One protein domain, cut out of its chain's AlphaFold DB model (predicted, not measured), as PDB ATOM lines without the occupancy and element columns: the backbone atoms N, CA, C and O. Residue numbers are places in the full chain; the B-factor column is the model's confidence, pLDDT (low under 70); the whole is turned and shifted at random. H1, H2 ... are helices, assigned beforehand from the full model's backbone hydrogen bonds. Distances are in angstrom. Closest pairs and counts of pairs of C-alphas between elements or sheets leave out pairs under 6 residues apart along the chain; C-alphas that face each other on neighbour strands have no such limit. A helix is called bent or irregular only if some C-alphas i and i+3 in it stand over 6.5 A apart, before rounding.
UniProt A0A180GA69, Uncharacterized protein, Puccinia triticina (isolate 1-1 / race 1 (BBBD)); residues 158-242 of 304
ATOM      1  N   ALA A 158       4.318  14.285 -43.094       65.50
ATOM      2  CA  ALA A 158       3.098  13.490 -42.947       65.50
ATOM      3  C   ALA A 158       2.577  12.925 -44.284       65.50
ATOM      4  O   ALA A 158       2.249  11.752 -44.381       65.50
ATOM      5  N   ARG A 159       2.620  13.708 -45.373       67.12
ATOM      6  CA  ARG A 159       2.114  13.264 -46.685       67.12
ATOM      7  C   ARG A 159       2.944  12.150 -47.341       67.12
ATOM      8  O   ARG A 159       2.399  11.311 -48.052       67.12
ATOM      9  N   ILE A 160       4.265  12.151 -47.146       67.50
ATOM     10  CA  ILE A 160       5.133  11.075 -47.655       67.50
ATOM     11  C   ILE A 160       4.979   9.837 -46.771       67.50
ATOM     12  O   ILE A 160       4.950   8.723 -47.289       67.50
ATOM     13  N   GLU A 161       4.841  10.028 -45.459       73.19
ATOM     14  CA  GLU A 161       4.544   8.949 -44.514       73.19
ATOM     15  C   GLU A 161       3.233   8.244 -44.879       73.19
ATOM     16  O   GLU A 161       3.238   7.024 -45.034       73.19
ATOM     17  N   ASP A 162       2.161   8.991 -45.152       76.94
ATOM     18  CA  ASP A 162       0.871   8.449 -45.599       76.94
ATOM     19  C   ASP A 162       1.016   7.618 -46.883       76.94
ATOM     20  O   ASP A 162       0.512   6.495 -46.977       76.94
ATOM     21  N   TYR A 163       1.774   8.124 -47.865       80.19
ATOM     22  CA  TYR A 163       2.061   7.393 -49.101       80.19
ATOM     23  C   TYR A 163       2.826   6.086 -48.849       80.19
ATOM     24  O   TYR A 163       2.466   5.032 -49.388       80.19
ATOM     25  N   VAL A 164       3.885   6.135 -48.034       80.50
ATOM     26  CA  VAL A 164       4.700   4.960 -47.693       80.50
ATOM     27  C   VAL A 164       3.859   3.933 -46.945       80.50
ATOM     28  O   VAL A 164       3.910   2.746 -47.276       80.50
ATOM     29  N   VAL A 165       3.037   4.372 -45.989       82.56
ATOM     30  CA  VAL A 165       2.127   3.489 -45.262       82.56
ATOM     31  C   VAL A 165       1.117   2.861 -46.216       82.56
ATOM     32  O   VAL A 165       0.965   1.643 -46.196       82.56
ATOM     33  N   HIS A 166       0.502   3.631 -47.117       84.75
ATOM     34  CA  HIS A 166      -0.422   3.087 -48.112       84.75
ATOM     35  C   HIS A 166       0.230   1.999 -48.985       84.75
ATOM     36  O   HIS A 166      -0.351   0.927 -49.186       84.75
ATOM     37  N   LYS A 167       1.456   2.236 -49.475       84.69
ATOM     38  CA  LYS A 167       2.228   1.251 -50.251       84.69
ATOM     39  C   LYS A 167       2.538  -0.010 -49.443       84.69
ATOM     40  O   LYS A 167       2.325  -1.114 -49.941       84.69
ATOM     41  N   MET A 168       2.996   0.155 -48.205       82.00
ATOM     42  CA  MET A 168       3.292  -0.948 -47.287       82.00
ATOM     43  C   MET A 168       2.051  -1.775 -46.966       82.00
ATOM     44  O   MET A 168       2.125  -3.000 -46.901       82.00
ATOM     45  N   THR A 169       0.898  -1.130 -46.807       84.88
ATOM     46  CA  THR A 169      -0.349  -1.840 -46.549       84.88
ATOM     47  C   THR A 169      -0.790  -2.657 -47.755       84.88
ATOM     48  O   THR A 169      -1.128  -3.824 -47.601       84.88
ATOM     49  N   ARG A 170      -0.700  -2.103 -48.970       84.81
ATOM     50  CA  ARG A 170      -0.990  -2.862 -50.195       84.81
ATOM     51  C   ARG A 170      -0.089  -4.092 -50.335       84.81
ATOM     52  O   ARG A 170      -0.534  -5.130 -50.808       84.81
ATOM     53  N   MET A 171       1.171  -3.984 -49.919       82.94
ATOM     54  CA  MET A 171       2.090  -5.122 -49.886       82.94
ATOM     55  C   MET A 171       1.681  -6.174 -48.848       82.94
ATOM     56  O   MET A 171       1.693  -7.356 -49.169       82.94
ATOM     57  N   ALA A 172       1.263  -5.760 -47.650       85.38
ATOM     58  CA  ALA A 172       0.759  -6.672 -46.622       85.38
ATOM     59  C   ALA A 172      -0.544  -7.378 -47.049       85.38
ATOM     60  O   ALA A 172      -0.712  -8.567 -46.795       85.38
ATOM     61  N   GLU A 173      -1.436  -6.684 -47.764       85.12
ATOM     62  CA  GLU A 173      -2.643  -7.283 -48.353       85.12
ATOM     63  C   GLU A 173      -2.303  -8.372 -49.383       85.12
ATOM     64  O   GLU A 173      -2.954  -9.416 -49.407       85.12
ATOM     65  N   LEU A 174      -1.277  -8.151 -50.216       86.12
ATOM     66  CA  LEU A 174      -0.799  -9.145 -51.186       86.12
ATOM     67  C   LEU A 174      -0.161 -10.363 -50.508       86.12
ATOM     68  O   LEU A 174      -0.323 -11.480 -50.991       86.12
ATOM     69  N   ASP A 175       0.516 -10.155 -49.379       82.75
ATOM     70  CA  ASP A 175       1.100 -11.227 -48.565       82.75
ATOM     71  C   ASP A 175       0.065 -11.954 -47.687       82.75
ATOM     72  O   ASP A 175       0.418 -12.886 -46.966       82.75
ATOM     73  N   ALA A 176      -1.203 -11.526 -47.723       86.12
ATOM     74  CA  ALA A 176      -2.276 -11.972 -46.834       86.12
ATOM     75  C   ALA A 176      -2.007 -11.739 -45.329       86.12
ATOM     76  O   ALA A 176      -2.638 -12.369 -44.476       86.12
ATOM     77  N   ASP A 177      -1.130 -10.789 -44.987       85.12
ATOM     78  CA  ASP A 177      -0.912 -10.313 -43.618       85.12
ATOM     79  C   ASP A 177      -1.939  -9.222 -43.264       85.12
ATOM     80  O   ASP A 177      -1.668  -8.015 -43.219       85.12
ATOM     81  N   TRP A 178      -3.182  -9.665 -43.054       86.12
ATOM     82  CA  TRP A 178      -4.313  -8.795 -42.720       86.12
ATOM     83  C   TRP A 178      -4.131  -8.014 -41.406       86.12
ATOM     84  O   TRP A 178      -4.488  -6.832 -41.384       86.12
ATOM     85  N   PRO A 179      -3.588  -8.600 -40.316       84.81
ATOM     86  CA  PRO A 179      -3.344  -7.866 -39.076       84.81
ATOM     87  C   PRO A 179      -2.366  -6.699 -39.254       84.81
ATOM     88  O   PRO A 179      -2.662  -5.587 -38.811       84.81
ATOM     89  N   ALA A 180      -1.237  -6.905 -39.946       81.81
ATOM     90  CA  ALA A 180      -0.271  -5.832 -40.167       81.81
ATOM     91  C   ALA A 180      -0.842  -4.711 -41.049       81.81
ATOM     92  O   ALA A 180      -0.604  -3.530 -40.781       81.81
ATOM     93  N   ALA A 181      -1.625  -5.065 -42.073       85.25
ATOM     94  CA  ALA A 181      -2.339  -4.109 -42.917       85.25
ATOM     95  C   ALA A 181      -3.322  -3.242 -42.109       85.25
ATOM     96  O   ALA A 181      -3.335  -2.015 -42.242       85.25
ATOM     97  N   LEU A 182      -4.113  -3.873 -41.232       86.25
ATOM     98  CA  LEU A 182      -5.100  -3.188 -40.399       86.25
ATOM     99  C   LEU A 182      -4.438  -2.202 -39.426       86.25
ATOM    100  O   LEU A 182      -4.852  -1.046 -39.350       86.25
ATOM    101  N   VAL A 183      -3.389  -2.636 -38.719       84.81
ATOM    102  CA  VAL A 183      -2.656  -1.793 -37.757       84.81
ATOM    103  C   VAL A 183      -2.034  -0.577 -38.450       84.81
ATOM    104  O   VAL A 183      -2.060   0.528 -37.909       84.81
ATOM    105  N   ARG A 184      -1.519  -0.741 -39.672       84.38
ATOM    106  CA  ARG A 184      -0.956   0.364 -40.461       84.38
ATOM    107  C   ARG A 184      -2.003   1.419 -40.822       84.38
ATOM    108  O   ARG A 184      -1.744   2.601 -40.611       84.38
ATOM    109  N   TYR A 185      -3.183   1.014 -41.302       85.38
ATOM    110  CA  TYR A 185      -4.273   1.964 -41.565       85.38
ATOM    111  C   TYR A 185      -4.808   2.615 -40.289       85.38
ATOM    112  O   TYR A 185      -5.085   3.812 -40.291       85.38
ATOM    113  N   TRP A 186      -4.905   1.857 -39.195       84.19
ATOM    114  CA  TRP A 186      -5.292   2.400 -37.896       84.19
ATOM    115  C   TRP A 186      -4.346   3.509 -37.435       84.19
ATOM    116  O   TRP A 186      -4.800   4.559 -36.990       84.19
ATOM    117  N   ASN A 187      -3.035   3.317 -37.593       82.00
ATOM    118  CA  ASN A 187      -2.043   4.313 -37.198       82.00
ATOM    119  C   ASN A 187      -2.153   5.610 -38.013       82.00
ATOM    120  O   ASN A 187      -2.051   6.685 -37.427       82.00
ATOM    121  N   VAL A 188      -2.422   5.523 -39.322       80.62
ATOM    122  CA  VAL A 188      -2.664   6.704 -40.176       80.62
ATOM    123  C   VAL A 188      -3.915   7.443 -39.719       80.62
ATOM    124  O   VAL A 188      -3.858   8.639 -39.450       80.62
ATOM    125  N   LEU A 189      -5.033   6.731 -39.546       81.00
ATOM    126  CA  LEU A 189      -6.278   7.330 -39.060       81.00
ATOM    127  C   LEU A 189      -6.078   7.996 -37.694       81.00
ATOM    128  O   LEU A 189      -6.478   9.138 -37.501       81.00
ATOM    129  N   ARG A 190      -5.387   7.330 -36.765       79.06
ATOM    130  CA  ARG A 190      -5.052   7.885 -35.449       79.06
ATOM    131  C   ARG A 190      -4.228   9.168 -35.566       79.06
ATOM    132  O   ARG A 190      -4.553  10.151 -34.908       79.06
ATOM    133  N   GLN A 191      -3.183   9.179 -36.392       76.69
ATOM    134  CA  GLN A 191      -2.337  10.359 -36.599       76.69
ATOM    135  C   GLN A 191      -3.120  11.522 -37.224       76.69
ATOM    136  O   GLN A 191      -2.941  12.672 -36.820       76.69
ATOM    137  N   ARG A 192      -4.024  11.243 -38.167       77.25
ATOM    138  CA  ARG A 192      -4.868  12.264 -38.806       77.25
ATOM    139  C   ARG A 192      -5.926  12.818 -37.855       77.25
ATOM    140  O   ARG A 192      -6.084  14.031 -37.785       77.25
ATOM    141  N   ILE A 193      -6.554  11.969 -37.037       76.56
ATOM    142  CA  ILE A 193      -7.500  12.407 -35.999       76.56
ATOM    143  C   ILE A 193      -6.794  13.283 -34.952       76.56
ATOM    144  O   ILE A 193      -7.326  14.323 -34.574       76.56
ATOM    145  N   LEU A 194      -5.595  12.894 -34.500       72.38
ATOM    146  CA  LEU A 194      -4.835  13.664 -33.507       72.38
ATOM    147  C   LEU A 194      -4.288  14.983 -34.066       72.38
ATOM    148  O   LEU A 194      -4.233  15.974 -33.345       72.38
ATOM    149  N   SER A 195      -3.860  14.999 -35.330       72.31
ATOM    150  CA  SER A 195      -3.303  16.205 -35.953       72.31
ATOM    151  C   SER A 195      -4.371  17.168 -36.476       72.31
ATOM    152  O   SER A 195      -4.081  18.350 -36.644       72.31
ATOM    153  N   GLY A 196      -5.584  16.684 -36.769       67.38
ATOM    154  CA  GLY A 196      -6.649  17.458 -37.417       67.38
ATOM    155  C   GLY A 196      -6.332  17.880 -38.860       67.38
ATOM    156  O   GLY A 196      -7.133  18.570 -39.485       67.38
ATOM    157  N   ALA A 197      -5.175  17.481 -39.398       62.53
ATOM    158  CA  ALA A 197      -4.708  17.806 -40.740       62.53
ATOM    159  C   ALA A 197      -5.123  16.693 -41.718       62.53
ATOM    160  O   ALA A 197      -4.313  15.862 -42.133       62.53
ATOM    161  N   GLY A 198      -6.418  16.652 -42.027       64.19
ATOM    162  CA  GLY A 198      -7.031  15.699 -42.949       64.19
ATOM    163  C   GLY A 198      -7.499  16.359 -44.245       64.19
ATOM    164  O   GLY A 198      -7.861  17.534 -44.265       64.19
ATOM    165  N   ASP A 199      -7.482  15.585 -45.323       71.38
ATOM    166  CA  ASP A 199      -8.230  15.855 -46.549       71.38
ATOM    167  C   ASP A 199      -9.411  14.883 -46.540       71.38
ATOM    168  O   ASP A 199      -9.199  13.682 -46.329       71.38
ATOM    169  N   ALA A 200     -10.627  15.402 -46.715       70.44
ATOM    170  CA  ALA A 200     -11.868  14.653 -46.540       70.44
ATOM    171  C   ALA A 200     -11.930  13.425 -47.462       70.44
ATOM    172  O   ALA A 200     -12.347  12.351 -47.024       70.44
ATOM    173  N   ASP A 201     -11.436  13.566 -48.695       72.38
ATOM    174  CA  ASP A 201     -11.424  12.491 -49.690       72.38
ATOM    175  C   ASP A 201     -10.473  11.355 -49.272       72.38
ATOM    176  O   ASP A 201     -10.816  10.168 -49.315       72.38
ATOM    177  N   ASP A 202      -9.277  11.710 -48.797       73.12
ATOM    178  CA  ASP A 202      -8.299  10.742 -48.305       73.12
ATOM    179  C   ASP A 202      -8.782  10.083 -46.998       73.12
ATOM    180  O   ASP A 202      -8.562   8.892 -46.780       73.12
ATOM    181  N   ASP A 203      -9.432  10.835 -46.102       78.19
ATOM    182  CA  ASP A 203      -9.977  10.307 -44.838       78.19
ATOM    183  C   ASP A 203     -11.056   9.250 -45.093       78.19
ATOM    184  O   ASP A 203     -11.027   8.164 -44.500       78.19
ATOM    185  N   GLU A 204     -11.967   9.515 -46.030       82.88
ATOM    186  CA  GLU A 204     -12.970   8.543 -46.450       82.88
ATOM    187  C   GLU A 204     -12.327   7.299 -47.089       82.88
ATOM    188  O   GLU A 204     -12.712   6.161 -46.787       82.88
ATOM    189  N   LEU A 205     -11.282   7.477 -47.903       85.06
ATOM    190  CA  LEU A 205     -10.531   6.372 -48.500       85.06
ATOM    191  C   LEU A 205      -9.890   5.456 -47.444       85.06
ATOM    192  O   LEU A 205      -9.936   4.228 -47.574       85.06
ATOM    193  N   TYR A 206      -9.280   6.008 -46.394       82.81
ATOM    194  CA  TYR A 206      -8.670   5.190 -45.342       82.81
ATOM    195  C   TYR A 206      -9.721   4.498 -44.468       82.81
ATOM    196  O   TYR A 206      -9.553   3.324 -44.128       82.81
ATOM    197  N   LEU A 207     -10.839   5.169 -44.166       85.12
ATOM    198  CA  LEU A 207     -11.947   4.586 -43.405       85.12
ATOM    199  C   LEU A 207     -12.628   3.433 -44.149       85.12
ATOM    200  O   LEU A 207     -12.914   2.391 -43.555       85.12
ATOM    201  N   THR A 208     -12.881   3.592 -45.449       87.81
ATOM    202  CA  THR A 208     -13.484   2.536 -46.279       87.81
ATOM    203  C   THR A 208     -12.593   1.297 -46.339       87.81
ATOM    204  O   THR A 208     -13.077   0.178 -46.145       87.81
ATOM    205  N   LYS A 209     -11.279   1.480 -46.507       87.19
ATOM    206  CA  LYS A 209     -10.304   0.379 -46.481       87.19
ATOM    207  C   LYS A 209     -10.202  -0.286 -45.115       87.19
ATOM    208  O   LYS A 209     -10.201  -1.514 -45.041       87.19
ATOM    209  N   PHE A 210     -10.180   0.494 -44.036       88.06
ATOM    210  CA  PHE A 210     -10.165  -0.036 -42.673       88.06
ATOM    211  C   PHE A 210     -11.389  -0.926 -42.404       88.06
ATOM    212  O   PHE A 210     -11.233  -2.071 -41.978       88.06
ATOM    213  N   ARG A 211     -12.597  -0.457 -42.751       86.25
ATOM    214  CA  ARG A 211     -13.847  -1.230 -42.616       86.25
ATOM    215  C   ARG A 211     -13.817  -2.545 -43.398       86.25
ATOM    216  O   ARG A 211     -14.323  -3.553 -42.912       86.25
ATOM    217  N   ALA A 212     -13.222  -2.551 -44.590       87.88
ATOM    218  CA  ALA A 212     -13.101  -3.757 -45.407       87.88
ATOM    219  C   ALA A 212     -12.107  -4.780 -44.821       87.88
ATOM    220  O   ALA A 212     -12.313  -5.992 -44.944       87.88
ATOM    221  N   LEU A 213     -11.031  -4.308 -44.184       86.81
ATOM    222  CA  LEU A 213      -9.962  -5.153 -43.646       86.81
ATOM    223  C   LEU A 213     -10.249  -5.684 -42.242       86.81
ATOM    224  O   LEU A 213      -9.861  -6.810 -41.936       86.81
ATOM    225  N   TYR A 214     -10.955  -4.920 -41.411       86.75
ATOM    226  CA  TYR A 214     -11.266  -5.271 -40.024       86.75
ATOM    227  C   TYR A 214     -11.844  -6.691 -39.838       86.75
ATOM    228  O   TYR A 214     -11.249  -7.478 -39.096       86.75
ATOM    229  N   PRO A 215     -12.917  -7.106 -40.552       87.56
ATOM    230  CA  PRO A 215     -13.466  -8.454 -40.385       87.56
ATOM    231  C   PRO A 215     -12.499  -9.552 -40.852       87.56
ATOM    232  O   PRO A 215     -12.496 -10.652 -40.300       87.56
ATOM    233  N   ARG A 216     -11.654  -9.270 -41.855       87.44
ATOM    234  CA  ARG A 216     -10.646 -10.219 -42.354       87.44
ATOM    235  C   ARG A 216      -9.514 -10.410 -41.349       87.44
ATOM    236  O   ARG A 216      -9.093 -11.541 -41.122       87.44
ATOM    237  N   ALA A 217      -9.066  -9.326 -40.721       84.00
ATOM    238  CA  ALA A 217      -7.999  -9.343 -39.729       84.00
ATOM    239  C   ALA A 217      -8.414 -10.057 -38.435       84.00
ATOM    240  O   ALA A 217      -7.660 -10.900 -37.961       84.00
ATOM    241  N   ILE A 218      -9.621  -9.808 -37.913       85.19
ATOM    242  CA  ILE A 218     -10.128 -10.503 -36.712       85.19
ATOM    243  C   ILE A 218     -10.325 -11.995 -36.975       85.19
ATOM    244  O   ILE A 218     -10.000 -12.825 -36.130       85.19
ATOM    245  N   LYS A 219     -10.813 -12.358 -38.167       87.44
ATOM    246  CA  LYS A 219     -10.925 -13.768 -38.557       87.44
ATOM    247  C   LYS A 219      -9.556 -14.458 -38.612       87.44
ATOM    248  O   LYS A 219      -9.470 -15.638 -38.289       87.44
ATOM    249  N   ALA A 220      -8.513 -13.743 -39.037       84.38
ATOM    250  CA  ALA A 220      -7.149 -14.262 -39.104       84.38
ATOM    251  C   ALA A 220      -6.462 -14.319 -37.727       84.38
ATOM    252  O   ALA A 220      -5.733 -15.265 -37.450       84.38
ATOM    253  N   ASN A 221      -6.703 -13.331 -36.862       82.88
ATOM    254  CA  ASN A 221      -6.174 -13.283 -35.504       82.88
ATOM    255  C   ASN A 221      -7.238 -12.750 -34.519       82.88
ATOM    256  O   ASN A 221      -7.365 -11.536 -34.352       82.88
ATOM    257  N   PRO A 222      -7.965 -13.643 -33.822       83.62
ATOM    258  CA  PRO A 222      -8.992 -13.259 -32.850       83.62
ATOM    259  C   PRO A 222      -8.458 -12.516 -31.617       83.62
ATOM    260  O   PRO A 222      -9.230 -11.875 -30.915       83.62
ATOM    261  N   SER A 223      -7.153 -12.610 -31.343       80.69
ATOM    262  CA  SER A 223      -6.489 -11.944 -30.210       80.69
ATOM    263  C   SER A 223      -5.913 -10.566 -30.556       80.69
ATOM    264  O   SER A 223      -5.196  -9.973 -29.754       80.69
ATOM    265  N   LEU A 224      -6.182 -10.060 -31.764       76.44
ATOM    266  CA  LEU A 224      -5.663  -8.778 -32.221       76.44
ATOM    267  C   LEU A 224      -6.328  -7.618 -31.470       76.44
ATOM    268  O   LEU A 224      -7.476  -7.269 -31.739       76.44
ATOM    269  N   GLU A 225      -5.578  -6.973 -30.582       72.62
ATOM    270  CA  GLU A 225      -5.990  -5.721 -29.954       72.62
ATOM    271  C   GLU A 225      -5.421  -4.527 -30.727       72.62
ATOM    272  O   GLU A 225      -4.215  -4.420 -30.961       72.62
ATOM    273  N   LEU A 226      -6.297  -3.610 -31.140       67.00
ATOM    274  CA  LEU A 226      -5.870  -2.333 -31.703       67.00
ATOM    275  C   LEU A 226      -5.431  -1.395 -30.567       67.00
ATOM    276  O   LEU A 226      -6.096  -1.366 -29.528       67.00
ATOM    277  N   PRO A 227      -4.363  -0.590 -30.757       65.00
ATOM    278  CA  PRO A 227      -3.957   0.425 -29.793       65.00
ATOM    279  C   PRO A 227      -5.141   1.326 -29.441       65.00
ATOM    280  O   PRO A 227      -5.634   2.072 -30.296       65.00
ATOM    281  N   ARG A 228      -5.611   1.226 -28.194       59.31
ATOM    282  CA  ARG A 228      -6.726   2.028 -27.690       59.31
ATOM    283  C   ARG A 228      -6.264   3.473 -27.576       59.31
ATOM    284  O   ARG A 228      -5.168   3.753 -27.096       59.31
ATOM    285  N   ILE A 229      -7.087   4.392 -28.061       58.06
ATOM    286  CA  ILE A 229      -6.821   5.817 -27.922       58.06
ATOM    287  C   ILE A 229      -7.443   6.240 -26.592       58.06
ATOM    288  O   ILE A 229      -8.664   6.262 -26.482       58.06
ATOM    289  N   GLU A 230      -6.616   6.530 -25.587       53.41
ATOM    290  CA  GLU A 230      -7.085   6.814 -24.220       53.41
ATOM    291  C   GLU A 230      -7.926   8.104 -24.103       53.41
ATOM    292  O   GLU A 230      -8.688   8.226 -23.153       53.41
ATOM    293  N   ASP A 231      -7.921   8.988 -25.113       45.53
ATOM    294  CA  ASP A 231      -8.618  10.289 -25.062       45.53
ATOM    295  C   ASP A 231      -9.712  10.516 -26.119       45.53
ATOM    296  O   ASP A 231     -10.236  11.623 -26.252       45.53
ATOM    297  N   ILE A 232     -10.103   9.505 -26.896       50.00
ATOM    298  CA  ILE A 232     -11.087   9.710 -27.970       50.00
ATOM    299  C   ILE A 232     -12.350   8.904 -27.666       50.00
ATOM    300  O   ILE A 232     -12.646   7.896 -28.297       50.00
ATOM    301  N   SER A 233     -13.192   9.464 -26.787       49.62
ATOM    302  CA  SER A 233     -14.648   9.203 -26.721       49.62
ATOM    303  C   SER A 233     -15.392   9.584 -28.019       49.62
ATOM    304  O   SER A 233     -16.621   9.578 -28.087       49.62
ATOM    305  N   LEU A 234     -14.621   9.915 -29.057       48.62
ATOM    306  CA  LEU A 234     -14.995  10.534 -30.308       48.62
ATOM    307  C   LEU A 234     -14.983   9.570 -31.498       48.62
ATOM    308  O   LEU A 234     -15.307   9.988 -32.599       48.62
ATOM    309  N   PHE A 235     -14.578   8.308 -31.334       51.31
ATOM    310  CA  PHE A 235     -14.551   7.336 -32.429       51.31
ATOM    311  C   PHE A 235     -14.992   5.963 -31.930       51.31
ATOM    312  O   PHE A 235     -14.284   5.300 -31.178       51.31
ATOM    313  N   ASP A 236     -16.179   5.540 -32.353       55.97
ATOM    314  CA  ASP A 236     -16.678   4.195 -32.090       55.97
ATOM    315  C   ASP A 236     -15.970   3.219 -33.039       55.97
ATOM    316  O   ASP A 236     -16.189   3.247 -34.255       55.97
ATOM    317  N   VAL A 237     -15.090   2.383 -32.480       57.84
ATOM    318  CA  VAL A 237     -14.271   1.407 -33.217       57.84
ATOM    319  C   VAL A 237     -15.140   0.320 -33.855       57.84
ATOM    320  O   VAL A 237     -14.877  -0.083 -34.987       57.84
ATOM    321  N   GLU A 238     -16.218  -0.104 -33.189       52.94
ATOM    322  CA  GLU A 238     -17.112  -1.156 -33.690       52.94
ATOM    323  C   GLU A 238     -17.964  -0.660 -34.862       52.94
ATOM    324  O   GLU A 238     -18.263  -1.411 -35.793       52.94
ATOM    325  N   ARG A 239     -18.328   0.628 -34.850       49.06
ATOM    326  CA  ARG A 239     -19.150   1.260 -35.899       49.06
ATOM    327  C   ARG A 239     -18.341   2.057 -36.920       49.06
ATOM    328  O   ARG A 239     -18.913   2.524 -37.909       49.06
ATOM    329  N   CYS A 240     -17.036   2.218 -36.702       54.06
ATOM    330  CA  CYS A 240     -16.133   3.051 -37.498       54.06
ATOM    331  C   CYS A 240     -16.721   4.446 -37.774       54.06
ATOM    332  O   CYS A 240     -16.742   4.899 -38.924       54.06
ATOM    333  N   LYS A 241     -17.282   5.094 -36.749       46.94
ATOM    334  CA  LYS A 241     -17.888   6.429 -36.843       46.94
ATOM    335  C   LYS A 241     -17.198   7.376 -35.877       46.94
ATOM    336  O   LYS A 241     -16.977   7.019 -34.725       46.94
ATOM    337  N   ILE A 242     -16.945   8.597 -36.340       50.75
ATOM    338  CA  ILE A 242     -16.571   9.708 -35.469       50.75
ATOM    339  C   ILE A 242     -17.814  10.066 -34.633       50.75
ATOM    340  O   ILE A 242     -18.779  10.633 -35.145       50.75
TER     341      ILE A 242
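What this domain is: This is residues 158 to 242 of the 304 residues of an uncharacterized protein of Puccinia triticina (isolate 1-1 / race 1 (BBBD)) (UniProt A0A180GA69). What is the shape? Three helices, H1, H2 and H3, run up and down in turn, with H2 touching both others; after H3, residues 221 to 242 fold back as a long tail. How large is it? The printed part has 85 residues, no named strand and the class all helix; it is compact, radius of gyration of the C-alphas 12.4 A, spanning 31 by 28 by 19 A.

How they stand to each other: How does H1, residues 158 to 174, meet H2, residues 178 to 195? This hairpin touches closest at the C-alphas of Thr 169 and Ala 181, 4.7 A, opposite ways at a shallow tilt of 17 degrees. And H3, residues 200 to 220? H2 and H3, a hairpin, touch closest at the C-alphas of Trp 178 and Ala 217, 4.8 A, opposite ways at a shallow tilt of 34 degrees, only just short of steep. H1 and H3 are apart. Are the backbones whole? Every O i to N i+4 pair is within hydrogen-bond range in H1 and H2, 15 of 17 in H3.

Where its parts are: Where does H1 begin? C-alpha 158 is at (3.098, 13.490, -42.947); H1 is 24.4 A long, H2 25.9 A. Where does H3 end? C-alpha 220 is at (-7.149, -14.262, -39.104); H3, 30.2 A, has a kink of 34 degrees near residue 213 and is only just irregular, C-alphas 212 and 215 being 6.9 A apart.

The domain as a whole: Is it cut? The printed part has no cut, and both links between helices are tight. Where is confidence low? Residues 158 to 160, 196 to 198 and 226 to 242 are under 70.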